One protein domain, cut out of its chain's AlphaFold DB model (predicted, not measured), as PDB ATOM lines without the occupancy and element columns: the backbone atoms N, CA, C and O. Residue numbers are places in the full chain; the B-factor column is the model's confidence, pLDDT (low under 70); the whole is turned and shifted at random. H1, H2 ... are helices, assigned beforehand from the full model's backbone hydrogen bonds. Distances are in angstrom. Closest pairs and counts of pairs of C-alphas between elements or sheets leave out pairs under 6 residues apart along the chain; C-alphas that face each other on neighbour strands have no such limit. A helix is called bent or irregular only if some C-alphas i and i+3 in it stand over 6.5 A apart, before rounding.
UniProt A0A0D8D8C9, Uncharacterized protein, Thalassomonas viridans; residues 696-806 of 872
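What this domain is: This is residues 696 to 806 of the 872 residues of an uncharacterized protein of Thalassomonas viridans (UniProt A0A0D8D8C9). A long helix, H3, runs along the length of an elongated helical body; the hairpin of H1 and H2 packs on one side of it and H5 packs on another side, both H2 and H5 crossing H3 at a slant. The end of H1 meets H5 at a corner, and two short helices lie toward the two ends of the body, H6 beside H1 and H4 near the last part of H3. The printed part has 111 residues, 76 of them in six named helices, in the order H1, H2, H3, H4, H5, H6, with no named strand; the class is all helix. The whole is compact, with a radius of gyration of the C-alphas of 14.5 A, and it spans 47 by 26 by 19 A.

How they stand to each other: Start at Gly 696: residues 697 to 698 make a short antiparallel pairing with residues 743 to 744. Next look at H1, residues 700 to 713, and H2, residues 721 to 733, which form a helical hairpin: they touch at a shallow tilt of 12 degrees, opposite ways, and their closest C-alphas, those of Leu 711 and Ser 726, are 6.0 A apart. Go on to H3, residues 745 to 767, which forms a second helical hairpin with H2: they touch at a steep tilt of 42 degrees, opposite ways, with the closest C-alphas, those of Ala 729 and Ile 753, 5.2 A apart. H3 also touches H1, with residues 745 to 753 against 703 to 707 alone; the closest C-alphas, those of Thr 707 and Val 749, are 5.8 A apart, and the tilt is steep, 47 degrees, the same way. H4, residues 776 to 780, is close to H3 but not clearly touching it, with the closest C-alphas, those of Ser 765 and Leu 779, 6.0 A apart. At H5, residues 782 to 795, you find that it touches H3 with the closest C-alphas, those of Met 757 and Ala 786, 6.0 A apart, opposite ways at a tilt of 37 degrees that is only just steep. H5 and H1 touch only at their ends, about perpendicular at 73 degrees, with the closest C-alphas, those of Lys 713 and Ala 793, 4.9 A apart. H6, residues 798 to 804, and H1 only just touch, with 3 pairs of C-alphas within 8 A, the closest being those of His 706 and Leu 801 at 6.6 A. H2 is apart from H4, H5 and H6. In H2, H4 and H5 every O i to N i+4 pair is within hydrogen-bond range, against 9 of 10 in H1, 17 of 19 in H3 and 1 of 3 in H6, where 2 of 4 O i to N i+3 pairs are within range.

Where its parts are: Find C-alpha 700 at (-21.010, 16.223, 48.363); from there H1 runs 20.4 A to C-alpha 713. H2 measures 18.1 A. Find C-alpha 745 at (-28.046, 12.153, 43.299), where H3 begins; it runs 32.2 A to C-alpha 767 at (-15.108, -17.124, 47.036), and it is neither bent nor irregular, but only just: C-alphas 747 and 750 are 6.2 A apart. H4 measures 6.1 A and H5 20.0 A. H6 measures 8.5 A and ends at C-alpha 804, at (-33.954, 13.716, 45.648); it is irregular, with C-alphas 800 and 803 9.4 A apart.

The domain as a whole: The two C-alphas farthest apart, those of Asp 741 and Ser 771, are 47.6 A apart, while those of Gly 696 and Pro 806 are 8.1 A apart. The printed part has no cut. The link from H2 to H3, 11 residues, is long. The mean pLDDT of the printed part is 90.0, and residues 769 to 772 are under 70.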
ATOM      1  N   GLY A 696     -32.778  14.810  42.200       92.38
ATOM      2  CA  GLY A 696     -32.299  15.988  42.912       92.38
ATOM      3  C   GLY A 696     -30.782  16.135  42.807       92.38
ATOM      4  O   GLY A 696     -30.037  15.163  42.659       92.38
ATOM      5  N   THR A 697     -30.315  17.377  42.904       94.75
ATOM      6  CA  THR A 697     -28.887  17.677  42.961       94.75
ATOM      7  C   THR A 697     -28.509  18.298  44.295       94.75
ATOM      8  O   THR A 697     -29.330  18.913  44.978       94.75
ATOM      9  N   GLY A 698     -27.248  18.143  44.684       94.31
ATOM     10  CA  GLY A 698     -26.773  18.654  45.962       94.31
ATOM     11  C   GLY A 698     -25.261  18.677  46.085       94.31
ATOM     12  O   GLY A 698     -24.509  18.307  45.184       94.31
ATOM     13  N   THR A 699     -24.805  19.136  47.239       94.75
ATOM     14  CA  THR A 699     -23.397  19.124  47.620       94.75
ATOM     15  C   THR A 699     -22.936  17.710  47.963       94.75
ATOM     16  O   THR A 699     -23.710  16.845  48.372       94.75
ATOM     17  N   LYS A 700     -21.625  17.481  47.916       95.00
ATOM     18  CA  LYS A 700     -21.010  16.223  48.363       95.00
ATOM     19  C   LYS A 700     -21.384  15.811  49.794       95.00
ATOM     20  O   LYS A 700     -21.487  14.622  50.093       95.00
ATOM     21  N   GLU A 701     -21.550  16.774  50.701       94.44
ATOM     22  CA  GLU A 701     -21.929  16.493  52.092       94.44
ATOM     23  C   GLU A 701     -23.380  15.999  52.197       94.44
ATOM     24  O   GLU A 701     -23.659  15.073  52.969       94.44
ATOM     25  N   GLU A 702     -24.277  16.551  51.377       95.00
ATOM     26  CA  GLU A 702     -25.650  16.063  51.220       95.00
ATOM     27  C   GLU A 702     -25.650  14.658  50.611       95.00
ATOM     28  O   GLU A 702     -26.219  13.752  51.218       95.00
ATOM     29  N   MET A 703     -24.902  14.421  49.522       96.62
ATOM     30  CA  MET A 703     -24.775  13.088  48.909       96.62
ATOM     31  C   MET A 703     -24.318  12.034  49.918       96.62
ATOM     32  O   MET A 703     -24.981  11.016  50.080       96.62
ATOM     33  N   LEU A 704     -23.261  12.309  50.694       95.81
ATOM     34  CA  LEU A 704     -22.798  11.413  51.761       95.81
ATOM     35  C   LEU A 704     -23.853  11.168  52.843       95.81
ATOM     36  O   LEU A 704     -23.872  10.100  53.456       95.81
ATOM     37  N   THR A 705     -24.690  12.160  53.142       96.81
ATOM     38  CA  THR A 705     -25.779  12.013  54.113       96.81
ATOM     39  C   THR A 705     -26.846  11.080  53.564       96.81
ATOM     40  O   THR A 705     -27.177  10.099  54.227       96.81
ATOM     41  N   HIS A 706     -27.286  11.299  52.328       97.25
ATOM     42  CA  HIS A 706     -28.268  10.443  51.675       97.25
ATOM     43  C   HIS A 706     -27.747   9.017  51.429       97.25
ATOM     44  O   HIS A 706     -28.482   8.054  51.650       97.25
ATOM     45  N   THR A 707     -26.460   8.847  51.091       97.56
ATOM     46  CA  THR A 707     -25.816   7.522  51.018       97.56
ATOM     47  C   THR A 707     -25.943   6.787  52.353       97.56
ATOM     48  O   THR A 707     -26.316   5.618  52.376       97.56
ATOM     49  N   ARG A 708     -25.684   7.454  53.492       97.38
ATOM     50  CA  ARG A 708     -25.845   6.828  54.820       97.38
ATOM     51  C   ARG A 708     -27.293   6.449  55.107       97.38
ATOM     52  O   ARG A 708     -27.505   5.400  55.708       97.38
ATOM     53  N   THR A 709     -28.252   7.277  54.697       96.75
ATOM     54  CA  THR A 709     -29.685   6.987  54.843       96.75
ATOM     55  C   THR A 709     -30.052   5.689  54.124       96.75
ATOM     56  O   THR A 709     -30.562   4.777  54.772       96.75
ATOM     57  N   ILE A 710     -29.689   5.545  52.842       96.56
ATOM     58  CA  ILE A 710     -29.967   4.327  52.056       96.56
ATOM     59  C   ILE A 710     -29.251   3.112  52.651       96.56
ATOM     60  O   ILE A 710     -29.868   2.081  52.916       96.56
ATOM     61  N   LEU A 711     -27.950   3.231  52.928       95.88
ATOM     62  CA  LEU A 711     -27.157   2.132  53.487       95.88
ATOM     63  C   LEU A 711     -27.695   1.648  54.839       95.88
ATOM     64  O   LEU A 711     -27.579   0.465  55.158       95.88
ATOM     65  N   ALA A 712     -28.303   2.529  55.641       94.94
ATOM     66  CA  ALA A 712     -28.919   2.145  56.906       94.94
ATOM     67  C   ALA A 712     -30.123   1.205  56.715       94.94
ATOM     68  O   ALA A 712     -30.367   0.376  57.598       94.94
ATOM     69  N   LYS A 713     -30.821   1.290  55.573       94.56
ATOM     70  CA  LYS A 713     -31.978   0.454  55.212       94.56
ATOM     71  C   LYS A 713     -31.614  -0.853  54.503       94.56
ATOM     72  O   LYS A 713     -32.455  -1.743  54.439       94.56
ATOM     73  N   LEU A 714     -30.373  -1.024  54.036       92.88
ATOM     74  CA  LEU A 714     -29.937  -2.305  53.468       92.88
ATOM     75  C   LEU A 714     -30.056  -3.446  54.500       92.88
ATOM     76  O   LEU A 714     -29.715  -3.241  55.676       92.88
ATOM     77  N   PRO A 715     -30.490  -4.651  54.089       89.62
ATOM     78  CA  PRO A 715     -30.584  -5.795  54.988       89.62
ATOM     79  C   PRO A 715     -29.216  -6.433  55.255       89.62
ATOM     80  O   PRO A 715     -28.288  -6.343  54.449       89.62
ATOM     81  N   ASP A 716     -29.110  -7.142  56.376       84.75
ATOM     82  CA  ASP A 716     -27.934  -7.941  56.728       84.75
ATOM     83  C   ASP A 716     -28.016  -9.327  56.066       84.75
ATOM     84  O   ASP A 716     -28.434 -10.309  56.677       84.75
ATOM     85  N   LEU A 717     -27.662  -9.404  54.779       84.06
ATOM     86  CA  LEU A 717     -27.686 -10.666  54.022       84.06
ATOM     87  C   LEU A 717     -26.621 -11.672  54.458       84.06
ATOM     88  O   LEU A 717     -26.832 -12.883  54.396       84.06
ATOM     89  N   THR A 718     -25.457 -11.157  54.839       84.75
ATOM     90  CA  THR A 718     -24.326 -11.927  55.343       84.75
ATOM     91  C   THR A 718     -23.693 -11.178  56.505       84.75
ATOM     92  O   THR A 718     -23.955  -9.986  56.699       84.75
ATOM     93  N   ASP A 719     -22.809 -11.849  57.242       82.50
ATOM     94  CA  ASP A 719     -22.121 -11.263  58.399       82.50
ATOM     95  C   ASP A 719     -21.337  -9.976  58.059       82.50
ATOM     96  O   ASP A 719     -21.033  -9.178  58.950       82.50
ATOM     97  N   ASP A 720     -20.974  -9.763  56.788       89.81
ATOM     98  CA  ASP A 720     -20.142  -8.641  56.361       89.81
ATOM     99  C   ASP A 720     -20.703  -7.785  55.217       89.81
ATOM    100  O   ASP A 720     -20.149  -6.710  54.986       89.81
ATOM    101  N   PHE A 721     -21.792  -8.186  54.549       92.44
ATOM    102  CA  PHE A 721     -22.367  -7.480  53.393       92.44
ATOM    103  C   PHE A 721     -22.608  -5.996  53.674       92.44
ATOM    104  O   PHE A 721     -21.974  -5.136  53.061       92.44
ATOM    105  N   LYS A 722     -23.473  -5.684  54.648       92.25
ATOM    106  CA  LYS A 722     -23.867  -4.302  54.949       92.25
ATOM    107  C   LYS A 722     -22.665  -3.444  55.329       92.25
ATOM    108  O   LYS A 722     -22.560  -2.300  54.893       92.25
ATOM    109  N   ARG A 723     -21.726  -4.004  56.098       94.50
ATOM    110  CA  ARG A 723     -20.488  -3.323  56.501       94.50
ATOM    111  C   ARG A 723     -19.593  -3.028  55.297       94.50
ATOM    112  O   ARG A 723     -19.194  -1.880  55.122       94.50
ATOM    113  N   THR A 724     -19.289  -4.040  54.485       94.50
ATOM    114  CA  THR A 724     -18.401  -3.925  53.319       94.50
ATOM    115  C   THR A 724     -18.978  -2.955  52.289       94.50
ATOM    116  O   THR A 724     -18.272  -2.042  51.858       94.50
ATOM    117  N   VAL A 725     -20.271  -3.079  51.969       94.81
ATOM    118  CA  VAL A 725     -20.955  -2.164  51.043       94.81
ATOM    119  C   VAL A 725     -20.962  -0.740  51.590       94.81
ATOM    120  O   VAL A 725     -20.627   0.193  50.865       94.81
ATOM    121  N   SER A 726     -21.257  -0.557  52.881       94.81
ATOM    122  CA  SER A 726     -21.306   0.780  53.477       94.81
ATOM    123  C   SER A 726     -19.953   1.487  53.480       94.81
ATOM    124  O   SER A 726     -19.869   2.663  53.125       94.81
ATOM    125  N   GLU A 727     -18.887   0.794  53.891       96.56
ATOM    126  CA  GLU A 727     -17.534   1.359  53.942       96.56
ATOM    127  C   GLU A 727     -17.062   1.797  52.551       96.56
ATOM    128  O   GLU A 727     -16.538   2.904  52.389       96.56
ATOM    129  N   GLU A 728     -17.269   0.948  51.547       97.44
ATOM    130  CA  GLU A 728     -16.784   1.187  50.193       97.44
ATOM    131  C   GLU A 728     -17.644   2.212  49.435       97.44
ATOM    132  O   GLU A 728     -17.082   3.109  48.801       97.44
ATOM    133  N   ALA A 729     -18.977   2.176  49.555       95.06
ATOM    134  CA  ALA A 729     -19.855   3.167  48.925       95.06
ATOM    135  C   ALA A 729     -19.585   4.581  49.467       95.06
ATOM    136  O   ALA A 729     -19.365   5.516  48.696       95.06
ATOM    137  N   LEU A 730     -19.474   4.740  50.793       96.94
ATOM    138  CA  LEU A 730     -19.119   6.028  51.406       96.94
ATOM    139  C   LEU A 730     -17.725   6.505  50.988       96.94
ATOM    140  O   LEU A 730     -17.500   7.710  50.851       96.94
ATOM    141  N   ARG A 731     -16.781   5.578  50.781       97.38
ATOM    142  CA  ARG A 731     -15.450   5.913  50.267       97.38
ATOM    143  C   ARG A 731     -15.534   6.458  48.844       97.38
ATOM    144  O   ARG A 731     -14.867   7.455  48.580       97.38
ATOM    145  N   ARG A 732     -16.313   5.837  47.949       96.81
ATOM    146  CA  ARG A 732     -16.454   6.268  46.545       96.81
ATOM    147  C   ARG A 732     -17.145   7.619  46.418       96.81
ATOM    148  O   ARG A 732     -16.541   8.528  45.865       96.81
ATOM    149  N   VAL A 733     -18.289   7.807  47.074       93.75
ATOM    150  CA  VAL A 733     -18.968   9.118  47.154       93.75
ATOM    151  C   VAL A 733     -18.044  10.174  47.781       93.75
ATOM    152  O   VAL A 733     -17.989  11.335  47.379       93.75
ATOM    153  N   GLY A 734     -17.227   9.766  48.755       93.12
ATOM    154  CA  GLY A 734     -16.202  10.601  49.374       93.12
ATOM    155  C   GLY A 734     -15.039  10.993  48.452       93.12
ATOM    156  O   GLY A 734     -14.261  11.875  48.830       93.12
ATOM    157  N   LEU A 735     -14.900  10.389  47.272       93.00
ATOM    158  CA  LEU A 735     -13.904  10.747  46.260       93.00
ATOM    159  C   LEU A 735     -14.431  11.701  45.184       93.00
ATOM    160  O   LEU A 735     -13.594  12.251  44.471       93.00
ATOM    161  N   GLU A 736     -15.742  11.949  45.119       92.31
ATOM    162  CA  GLU A 736     -16.316  12.911  44.170       92.31
ATOM    163  C   GLU A 736     -15.720  14.309  44.349       92.31
ATOM    164  O   GLU A 736     -15.321  14.693  45.462       92.31
ATOM    165  N   ASP A 737     -15.616  15.061  43.255       86.44
ATOM    166  CA  ASP A 737     -15.003  16.384  43.284       86.44
ATOM    167  C   ASP A 737     -15.831  17.331  44.167       86.44
ATOM    168  O   ASP A 737     -17.041  17.466  44.020       86.44
ATOM    169  N   ALA A 738     -15.172  17.970  45.134       77.88
ATOM    170  CA  ALA A 738     -15.831  18.919  46.027       77.88
ATOM    171  C   ALA A 738     -16.069  20.280  45.354       77.88
ATOM    172  O   ALA A 738     -16.785  21.104  45.919       77.88
ATOM    173  N   ASP A 739     -15.443  20.511  44.196       80.94
ATOM    174  CA  ASP A 739     -15.548  21.754  43.434       80.94
ATOM    175  C   ASP A 739     -16.770  21.774  42.488       80.94
ATOM    176  O   ASP A 739     -17.052  22.811  41.883       80.94
ATOM    177  N   GLU A 740     -17.515  20.668  42.359       78.88
ATOM    178  CA  GLU A 740     -18.806  20.657  41.663       78.88
ATOM    179  C   GLU A 740     -19.927  21.134  42.596       78.88
ATOM    180  O   GLU A 740     -20.273  20.494  43.589       78.88
ATOM    181  N   ASP A 741     -20.519  22.282  42.259       75.81
ATOM    182  CA  ASP A 741     -21.553  22.939  43.070       75.81
ATOM    183  C   ASP A 741     -22.904  22.179  43.090       75.81
ATOM    184  O   ASP A 741     -23.823  22.589  43.801       75.81
ATOM    185  N   SER A 742     -23.067  21.114  42.294       89.25
ATOM    186  CA  SER A 742     -24.343  20.412  42.104       89.25
ATOM    187  C   SER A 742     -24.132  19.007  41.525       89.25
ATOM    188  O   SER A 742     -24.220  18.818  40.313       89.25
ATOM    189  N   LEU A 743     -23.883  18.031  42.394       92.56
ATOM    190  CA  LEU A 743     -23.786  16.614  42.041       92.56
ATOM    191  C   LEU A 743     -25.185  16.018  41.836       92.56
ATOM    192  O   LEU A 743     -26.071  16.291  42.647       92.56
ATOM    193  N   ASN A 744     -25.377  15.209  40.791       93.75
ATOM    194  CA  ASN A 744     -26.618  14.456  40.580       93.75
ATOM    195  C   ASN A 744     -26.703  13.298  41.590       93.75
ATOM    196  O   ASN A 744     -25.741  12.548  41.771       93.75
ATOM    197  N   PHE A 745     -27.841  13.175  42.277       95.06
ATOM    198  CA  PHE A 745     -28.046  12.153  43.299       95.06
ATOM    199  C   PHE A 745     -27.969  10.724  42.759       95.06
ATOM    200  O   PHE A 745     -27.383   9.865  43.419       95.06
ATOM    201  N   HIS A 746     -28.533  10.460  41.581       94.75
ATOM    202  CA  HIS A 746     -28.515   9.135  40.970       94.75
ATOM    203  C   HIS A 746     -27.076   8.724  40.620       94.75
ATOM    204  O   HIS A 746     -26.561   7.772  41.216       94.75
ATOM    205  N   ASP A 747     -26.389   9.536  39.812       93.75
ATOM    206  CA  ASP A 747     -25.010   9.284  39.363       93.75
ATOM    207  C   ASP A 747     -24.030   9.103  40.533       93.75
ATOM    208  O   ASP A 747     -23.115   8.277  40.503       93.75
ATOM    209  N   VAL A 748     -24.180   9.912  41.586       95.00
ATOM    210  CA  VAL A 748     -23.233   9.898  42.703       95.00
ATOM    211  C   VAL A 748     -23.606   8.873  43.756       95.00
ATOM    212  O   VAL A 748     -22.715   8.201  44.266       95.00
ATOM    213  N   VAL A 749     -24.875   8.744  44.137       96.06
ATOM    214  CA  VAL A 749     -25.266   7.888  45.265       96.06
ATOM    215  C   VAL A 749     -25.693   6.507  44.793       96.06
ATOM    216  O   VAL A 749     -25.139   5.518  45.275       96.06
ATOM    217  N   ILE A 750     -26.656   6.428  43.876       95.69
ATOM    218  CA  ILE A 750     -27.265   5.159  43.455       95.69
ATOM    219  C   ILE A 750     -26.234   4.305  42.714       95.69
ATOM    220  O   ILE A 750     -25.960   3.180  43.143       95.69
ATOM    221  N   ASP A 751     -25.585   4.860  41.690       95.44
ATOM    222  CA  ASP A 751     -24.603   4.139  40.870       95.44
ATOM    223  C   ASP A 751     -23.407   3.642  41.688       95.44
ATOM    224  O   ASP A 751     -22.950   2.506  41.524       95.44
ATOM    225  N   ASN A 752     -22.912   4.453  42.630       97.06
ATOM    226  CA  ASN A 752     -21.813   4.036  43.499       97.06
ATOM    227  C   ASN A 752     -22.226   2.918  44.463       97.06
ATOM    228  O   ASN A 752     -21.440   1.990  44.661       97.06
ATOM    229  N   ILE A 753     -23.424   2.966  45.060       97.06
ATOM    230  CA  ILE A 753     -23.909   1.864  45.907       97.06
ATOM    231  C   ILE A 753     -24.071   0.595  45.062       97.06
ATOM    232  O   ILE A 753     -23.564  -0.461  45.449       97.06
ATOM    233  N   MET A 754     -24.701   0.697  43.889       96.75
ATOM    234  CA  MET A 754     -24.943  -0.445  43.010       96.75
ATOM    235  C   MET A 754     -23.641  -1.092  42.530       96.75
ATOM    236  O   MET A 754     -23.492  -2.314  42.593       96.75
ATOM    237  N   ALA A 755     -22.664  -0.292  42.095       96.38
ATOM    238  CA  ALA A 755     -21.359  -0.791  41.671       96.38
ATOM    239  C   ALA A 755     -20.671  -1.588  42.789       96.38
ATOM    240  O   ALA A 755     -20.123  -2.662  42.546       96.38
ATOM    241  N   VAL A 756     -20.746  -1.094  44.026       96.88
ATOM    242  CA  VAL A 756     -20.171  -1.769  45.196       96.88
ATOM    243  C   VAL A 756     -20.920  -3.057  45.534       96.88
ATOM    244  O   VAL A 756     -20.285  -4.058  45.862       96.88
ATOM    245  N   MET A 757     -22.249  -3.068  45.432       96.12
ATOM    246  CA  MET A 757     -23.049  -4.278  45.642       96.12
ATOM    247  C   MET A 757     -22.739  -5.351  44.592       96.12
ATOM    248  O   MET A 757     -22.535  -6.511  44.952       96.12
ATOM    249  N   ASN A 758     -22.617  -4.969  43.320       94.75
ATOM    250  CA  ASN A 758     -22.229  -5.878  42.239       94.75
ATOM    251  C   ASN A 758     -20.836  -6.472  42.454       94.75
ATOM    252  O   ASN A 758     -20.655  -7.684  42.332       94.75
ATOM    253  N   GLU A 759     -19.856  -5.643  42.820       95.25
ATOM    254  CA  GLU A 759     -18.513  -6.117  43.172       95.25
ATOM    255  C   GLU A 759     -18.555  -7.080  44.361       95.25
ATOM    256  O   GLU A 759     -17.944  -8.146  44.303       95.25
ATOM    257  N   TYR A 760     -19.337  -6.761  45.400       94.69
ATOM    258  CA  TYR A 760     -19.505  -7.639  46.554       94.69
ATOM    259  C   TYR A 760     -20.067  -9.005  46.153       94.69
ATOM    260  O   TYR A 760     -19.496 -10.027  46.529       94.69
ATOM    261  N   PHE A 761     -21.167  -9.064  45.395       93.00
ATOM    262  CA  PHE A 761     -21.766 -10.350  45.022       93.00
ATOM    263  C   PHE A 761     -20.905 -11.136  44.027       93.00
ATOM    264  O   PHE A 761     -20.846 -12.368  44.106       93.00
ATOM    265  N   HIS A 762     -20.187 -10.453  43.132       91.06
ATOM    266  CA  HIS A 762     -19.202 -11.090  42.262       91.06
ATOM    267  C   HIS A 762     -18.077 -11.741  43.079       91.06
ATOM    268  O   HIS A 762     -17.774 -12.925  42.907       91.06
ATOM    269  N   ASP A 763     -17.510 -11.007  44.034       91.19
ATOM    270  CA  ASP A 763     -16.470 -11.522  44.920       91.19
ATOM    271  C   ASP A 763     -17.007 -12.649  45.811       91.19
ATOM    272  O   ASP A 763     -16.371 -13.702  45.923       91.19
ATOM    273  N   TYR A 764     -18.199 -12.486  46.388       89.06
ATOM    274  CA  TYR A 764     -18.835 -13.485  47.245       89.06
ATOM    275  C   TYR A 764     -19.082 -14.791  46.485       89.06
ATOM    276  O   TYR A 764     -18.650 -15.847  46.944       89.06
ATOM    277  N   SER A 765     -19.690 -14.731  45.297       86.69
ATOM    278  CA  SER A 765     -19.948 -15.912  44.456       86.69
ATOM    279  C   SER A 765     -18.663 -16.605  43.985       86.69
ATOM    280  O   SER A 765     -18.635 -17.827  43.836       86.69
ATOM    281  N   SER A 766     -17.570 -15.857  43.798       85.75
ATOM    282  CA  SER A 766     -16.271 -16.427  43.421       85.75
ATOM    283  C   SER A 766     -15.536 -17.104  44.587       85.75
ATOM    284  O   SER A 766     -14.709 -17.996  44.369       85.75
ATOM    285  N   THR A 767     -15.825 -16.692  45.825       83.88
ATOM    286  CA  THR A 767     -15.108 -17.124  47.036       83.88
ATOM    287  C   THR A 767     -15.894 -18.099  47.910       83.88
ATOM    288  O   THR A 767     -15.278 -18.851  48.669       83.88
ATOM    289  N   HIS A 768     -17.219 -18.145  47.782       75.81
ATOM    290  CA  HIS A 768     -18.104 -19.004  48.566       75.81
ATOM    291  C   HIS A 768     -18.790 -20.029  47.650       75.81
ATOM    292  O   HIS A 768     -19.566 -19.684  46.764       75.81
ATOM    293  N   SER A 769     -18.473 -21.316  47.852       63.31
ATOM    294  CA  SER A 769     -19.134 -22.450  47.181       63.31
ATOM    295  C   SER A 769     -20.542 -22.714  47.748       63.31
ATOM    296  O   SER A 769     -20.967 -22.006  48.653       63.31
ATOM    297  N   GLU A 770     -21.220 -23.782  47.286       58.59
ATOM    298  CA  GLU A 770     -22.581 -24.264  47.656       58.59
ATOM    299  C   GLU A 770     -22.941 -24.324  49.168       58.59
ATOM    300  O   GLU A 770     -24.056 -24.692  49.520       58.59
ATOM    301  N   SER A 771     -22.025 -23.981  50.076       56.44
ATOM    302  CA  SER A 771     -22.203 -23.934  51.532       56.44
ATOM    303  C   SER A 771     -22.283 -22.508  52.114       56.44
ATOM    304  O   SER A 771     -22.033 -22.342  53.309       56.44
ATOM    305  N   GLY A 772     -22.512 -21.478  51.290       66.88
ATOM    306  CA  GLY A 772     -22.655 -20.078  51.723       66.88
ATOM    307  C   GLY A 772     -24.000 -19.764  52.397       66.88
ATOM    308  O   GLY A 772     -24.903 -20.597  52.415       66.88
ATOM    309  N   GLN A 773     -24.137 -18.551  52.950       79.06
ATOM    310  CA  GLN A 773     -25.411 -18.051  53.505       79.06
ATOM    311  C   GLN A 773     -26.444 -17.766  52.398       79.06
ATOM    312  O   GLN A 773     -27.645 -17.848  52.643       79.06
ATOM    313  N   LEU A 774     -25.976 -17.471  51.179       81.00
ATOM    314  CA  LEU A 774     -26.808 -17.286  49.990       81.00
ATOM    315  C   LEU A 774     -26.917 -18.588  49.190       81.00
ATOM    316  O   LEU A 774     -25.937 -19.315  49.009       81.00
ATOM    317  N   THR A 775     -28.113 -18.866  48.677       79.38
ATOM    318  CA  THR A 775     -28.385 -20.039  47.838       79.38
ATOM    319  C   THR A 775     -27.746 -19.906  46.453       79.38
ATOM    320  O   THR A 775     -27.508 -18.805  45.957       79.38
ATOM    321  N   VAL A 776     -27.531 -21.037  45.772       78.50
ATOM    322  CA  VAL A 776     -27.013 -21.055  44.390       78.50
ATOM    323  C   VAL A 776     -27.897 -20.237  43.444       78.50
ATOM    324  O   VAL A 776     -27.368 -19.530  42.594       78.50
ATOM    325  N   SER A 777     -29.223 -20.280  43.622       77.31
ATOM    326  CA  SER A 777     -30.168 -19.500  42.812       77.31
ATOM    327  C   SER A 777     -30.050 -17.994  43.052       77.31
ATOM    328  O   SER A 777     -30.180 -17.214  42.115       77.31
ATOM    329  N   GLN A 778     -29.809 -17.573  44.298       80.56
ATOM    330  CA  GLN A 778     -29.584 -16.161  44.618       80.56
ATOM    331  C   GLN A 778     -28.269 -15.666  44.016       80.56
ATOM    332  O   GLN A 778     -28.217 -14.571  43.469       80.56
ATOM    333  N   LEU A 779     -27.217 -16.489  44.064       81.69
ATOM    334  CA  LEU A 779     -25.914 -16.144  43.494       81.69
ATOM    335  C   LEU A 779     -25.912 -16.160  41.963       81.69
ATOM    336  O   LEU A 779     -25.235 -15.336  41.358       81.69
ATOM    337  N   SER A 780     -26.670 -17.055  41.321       81.12
ATOM    338  CA  SER A 780     -26.808 -17.050  39.859       81.12
ATOM    339  C   SER A 780     -27.577 -15.836  39.335       81.12
ATOM    340  O   SER A 780     -27.423 -15.496  38.167       81.12
ATOM    341  N   ASN A 781     -28.368 -15.190  40.198       82.69
ATOM    342  CA  ASN A 781     -29.173 -14.006  39.901       82.69
ATOM    343  C   ASN A 781     -28.690 -12.785  40.706       82.69
ATOM    344  O   ASN A 781     -29.498 -11.940  41.092       82.69
ATOM    345  N   SER A 782     -27.386 -12.694  40.989       84.88
ATOM    346  CA  SER A 782     -26.817 -11.663  41.868       84.88
ATOM    347  C   SER A 782     -27.142 -10.234  41.440       84.88
ATOM    348  O   SER A 782     -27.360  -9.384  42.295       84.88
ATOM    349  N   ASP A 783     -27.198  -9.978  40.134       83.69
ATOM    350  CA  ASP A 783     -27.437  -8.637  39.594       83.69
ATOM    351  C   ASP A 783     -28.883  -8.189  39.868       83.69
ATOM    352  O   ASP A 783     -29.121  -7.055  40.288       83.69
ATOM    353  N   HIS A 784     -29.847  -9.107  39.718       85.81
ATOM    354  CA  HIS A 784     -31.242  -8.878  40.104       85.81
ATOM    355  C   HIS A 784     -31.367  -8.697  41.615       85.81
ATOM    356  O   HIS A 784     -31.996  -7.745  42.066       85.81
ATOM    357  N   LEU A 785     -30.695  -9.551  42.393       88.00
ATOM    358  CA  LEU A 785     -30.692  -9.452  43.848       88.00
ATOM    359  C   LEU A 785     -30.158  -8.090  44.315       88.00
ATOM    360  O   LEU A 785     -30.780  -7.451  45.155       88.00
ATOM    361  N   ALA A 786     -29.037  -7.617  43.766       91.94
ATOM    362  CA  ALA A 786     -28.485  -6.310  44.102       91.94
ATOM    363  C   ALA A 786     -29.447  -5.168  43.743       91.94
ATOM    364  O   ALA A 786     -29.681  -4.283  44.565       91.94
ATOM    365  N   SER A 787     -30.033  -5.219  42.544       92.81
ATOM    366  CA  SER A 787     -30.985  -4.211  42.070       92.81
ATOM    367  C   SER A 787     -32.211  -4.125  42.981       92.81
ATOM    368  O   SER A 787     -32.586  -3.034  43.399       92.81
ATOM    369  N   ASP A 788     -32.796  -5.267  43.340       91.56
ATOM    370  CA  ASP A 788     -34.004  -5.334  44.167       91.56
ATOM    371  C   ASP A 788     -33.744  -4.852  45.599       91.56
ATOM    372  O   ASP A 788     -34.535  -4.099  46.157       91.56
ATOM    373  N   LEU A 789     -32.602  -5.218  46.185       92.62
ATOM    374  CA  LEU A 789     -32.216  -4.761  47.523       92.62
ATOM    375  C   LEU A 789     -31.961  -3.258  47.586       92.62
ATOM    376  O   LEU A 789     -32.250  -2.629  48.605       92.62
ATOM    377  N   LEU A 790     -31.373  -2.701  46.526       95.44
ATOM    378  CA  LEU A 790     -31.126  -1.271  46.437       95.44
ATOM    379  C   LEU A 790     -32.444  -0.507  46.286       95.44
ATOM    380  O   LEU A 790     -32.654   0.451  47.023       95.44
ATOM    381  N   ASP A 791     -33.348  -0.962  45.415       94.38
ATOM    382  CA  ASP A 791     -34.678  -0.360  45.267       94.38
ATOM    383  C   ASP A 791     -35.463  -0.376  46.579       94.38
ATOM    384  O   ASP A 791     -35.956   0.666  47.012       94.38
ATOM    385  N   ASP A 792     -35.498  -1.521  47.266       92.94
ATOM    386  CA  ASP A 792     -36.160  -1.664  48.564       92.94
ATOM    387  C   ASP A 792     -35.586  -0.677  49.597       92.94
ATOM    388  O   ASP A 792     -36.332  -0.018  50.328       92.94
ATOM    389  N   ALA A 793     -34.258  -0.521  49.644       94.56
ATOM    390  CA  ALA A 793     -33.602   0.424  50.545       94.56
ATOM    391  C   ALA A 793     -33.882   1.890  50.175       94.56
ATOM    392  O   ALA A 793     -34.026   2.730  51.072       94.56
ATOM    393  N   ILE A 794     -33.978   2.208  48.881       94.44
ATOM    394  CA  ILE A 794     -34.307   3.549  48.394       94.44
ATOM    395  C   ILE A 794     -35.762   3.898  48.733       94.44
ATOM    396  O   ILE A 794     -35.999   4.951  49.328       94.44
ATOM    397  N   TRP A 795     -36.727   3.019  48.445       92.94
ATOM    398  CA  TRP A 795     -38.138   3.243  48.788       92.94
ATOM    399  C   TRP A 795     -38.343   3.412  50.294       92.94
ATOM    400  O   TRP A 795     -39.020   4.342  50.725       92.94
ATOM    401  N   GLN A 796     -37.686   2.595  51.122       91.19
ATOM    402  CA  GLN A 796     -37.728   2.743  52.585       91.19
ATOM    403  C   GLN A 796     -37.059   4.024  53.107       91.19
ATOM    404  O   GLN A 796     -37.239   4.378  54.276       91.19
ATOM    405  N   SER A 797     -36.259   4.690  52.275       94.06
ATOM    406  CA  SER A 797     -35.591   5.955  52.588       94.06
ATOM    407  C   SER A 797     -36.332   7.168  52.025       94.06
ATOM    408  O   SER A 797     -35.903   8.292  52.262       94.06
ATOM    409  N   ARG A 798     -37.426   6.977  51.278       91.00
ATOM    410  CA  ARG A 798     -38.069   8.030  50.479       91.00
ATOM    411  C   ARG A 798     -38.422   9.282  51.287       91.00
ATOM    412  O   ARG A 798     -38.052  10.381  50.882       91.00
ATOM    413  N   ASP A 799     -39.041   9.117  52.456       90.12
ATOM    414  CA  ASP A 799     -39.410  10.234  53.342       90.12
ATOM    415  C   ASP A 799     -38.195  11.060  53.805       90.12
ATOM    416  O   ASP A 799     -38.291  12.276  53.975       90.12
ATOM    417  N   ASP A 800     -37.040  10.410  53.979       93.56
ATOM    418  CA  ASP A 800     -35.785  11.045  54.394       93.56
ATOM    419  C   ASP A 800     -35.027  11.682  53.213       93.56
ATOM    420  O   ASP A 800     -34.155  12.535  53.412       93.56
ATOM    421  N   LEU A 801     -35.321  11.250  51.984       92.56
ATOM    422  CA  LEU A 801     -34.669  11.710  50.757       92.56
ATOM    423  C   LEU A 801     -35.408  12.891  50.109       92.56
ATOM    424  O   LEU A 801     -34.767  13.702  49.442       92.56
ATOM    425  N   GLY A 802     -36.713  13.040  50.356       91.19
ATOM    426  CA  GLY A 802     -37.515  14.155  49.845       91.19
ATOM    427  C   GLY A 802     -37.455  14.251  48.319       91.19
ATOM    428  O   GLY A 802     -37.571  13.243  47.628       91.19
ATOM    429  N   ASP A 803     -37.204  15.454  47.802       89.69
ATOM    430  CA  ASP A 803     -37.179  15.750  46.360       89.69
ATOM    431  C   ASP A 803     -35.949  15.165  45.623       89.69
ATOM    432  O   ASP A 803     -35.740  15.447  44.444       89.69
ATOM    433  N   MET A 804     -35.096  14.377  46.297       91.06
ATOM    434  CA  MET A 804     -33.954  13.716  45.648       91.06
ATOM    435  C   MET A 804     -34.384  12.600  44.696       91.06
ATOM    436  O   MET A 804     -33.644  12.298  43.765       91.06
ATOM    437  N   ILE A 805     -35.563  12.012  44.912       88.25
ATOM    438  CA  ILE A 805     -36.135  10.955  44.073       88.25
ATOM    439  C   ILE A 805     -37.416  11.500  43.431       88.25
ATOM    440  O   ILE A 805     -38.199  12.146  44.131       88.25
ATOM    441  N   PRO A 806     -37.680  11.210  42.144       82.62
ATOM    442  CA  PRO A 806     -38.940  11.565  41.499       82.62
ATOM    443  C   PRO A 806     -40.176  11.080  42.268       82.62
ATOM    444  O   PRO A 806     -40.131  10.080  42.999       82.62
TER     445      PRO A 806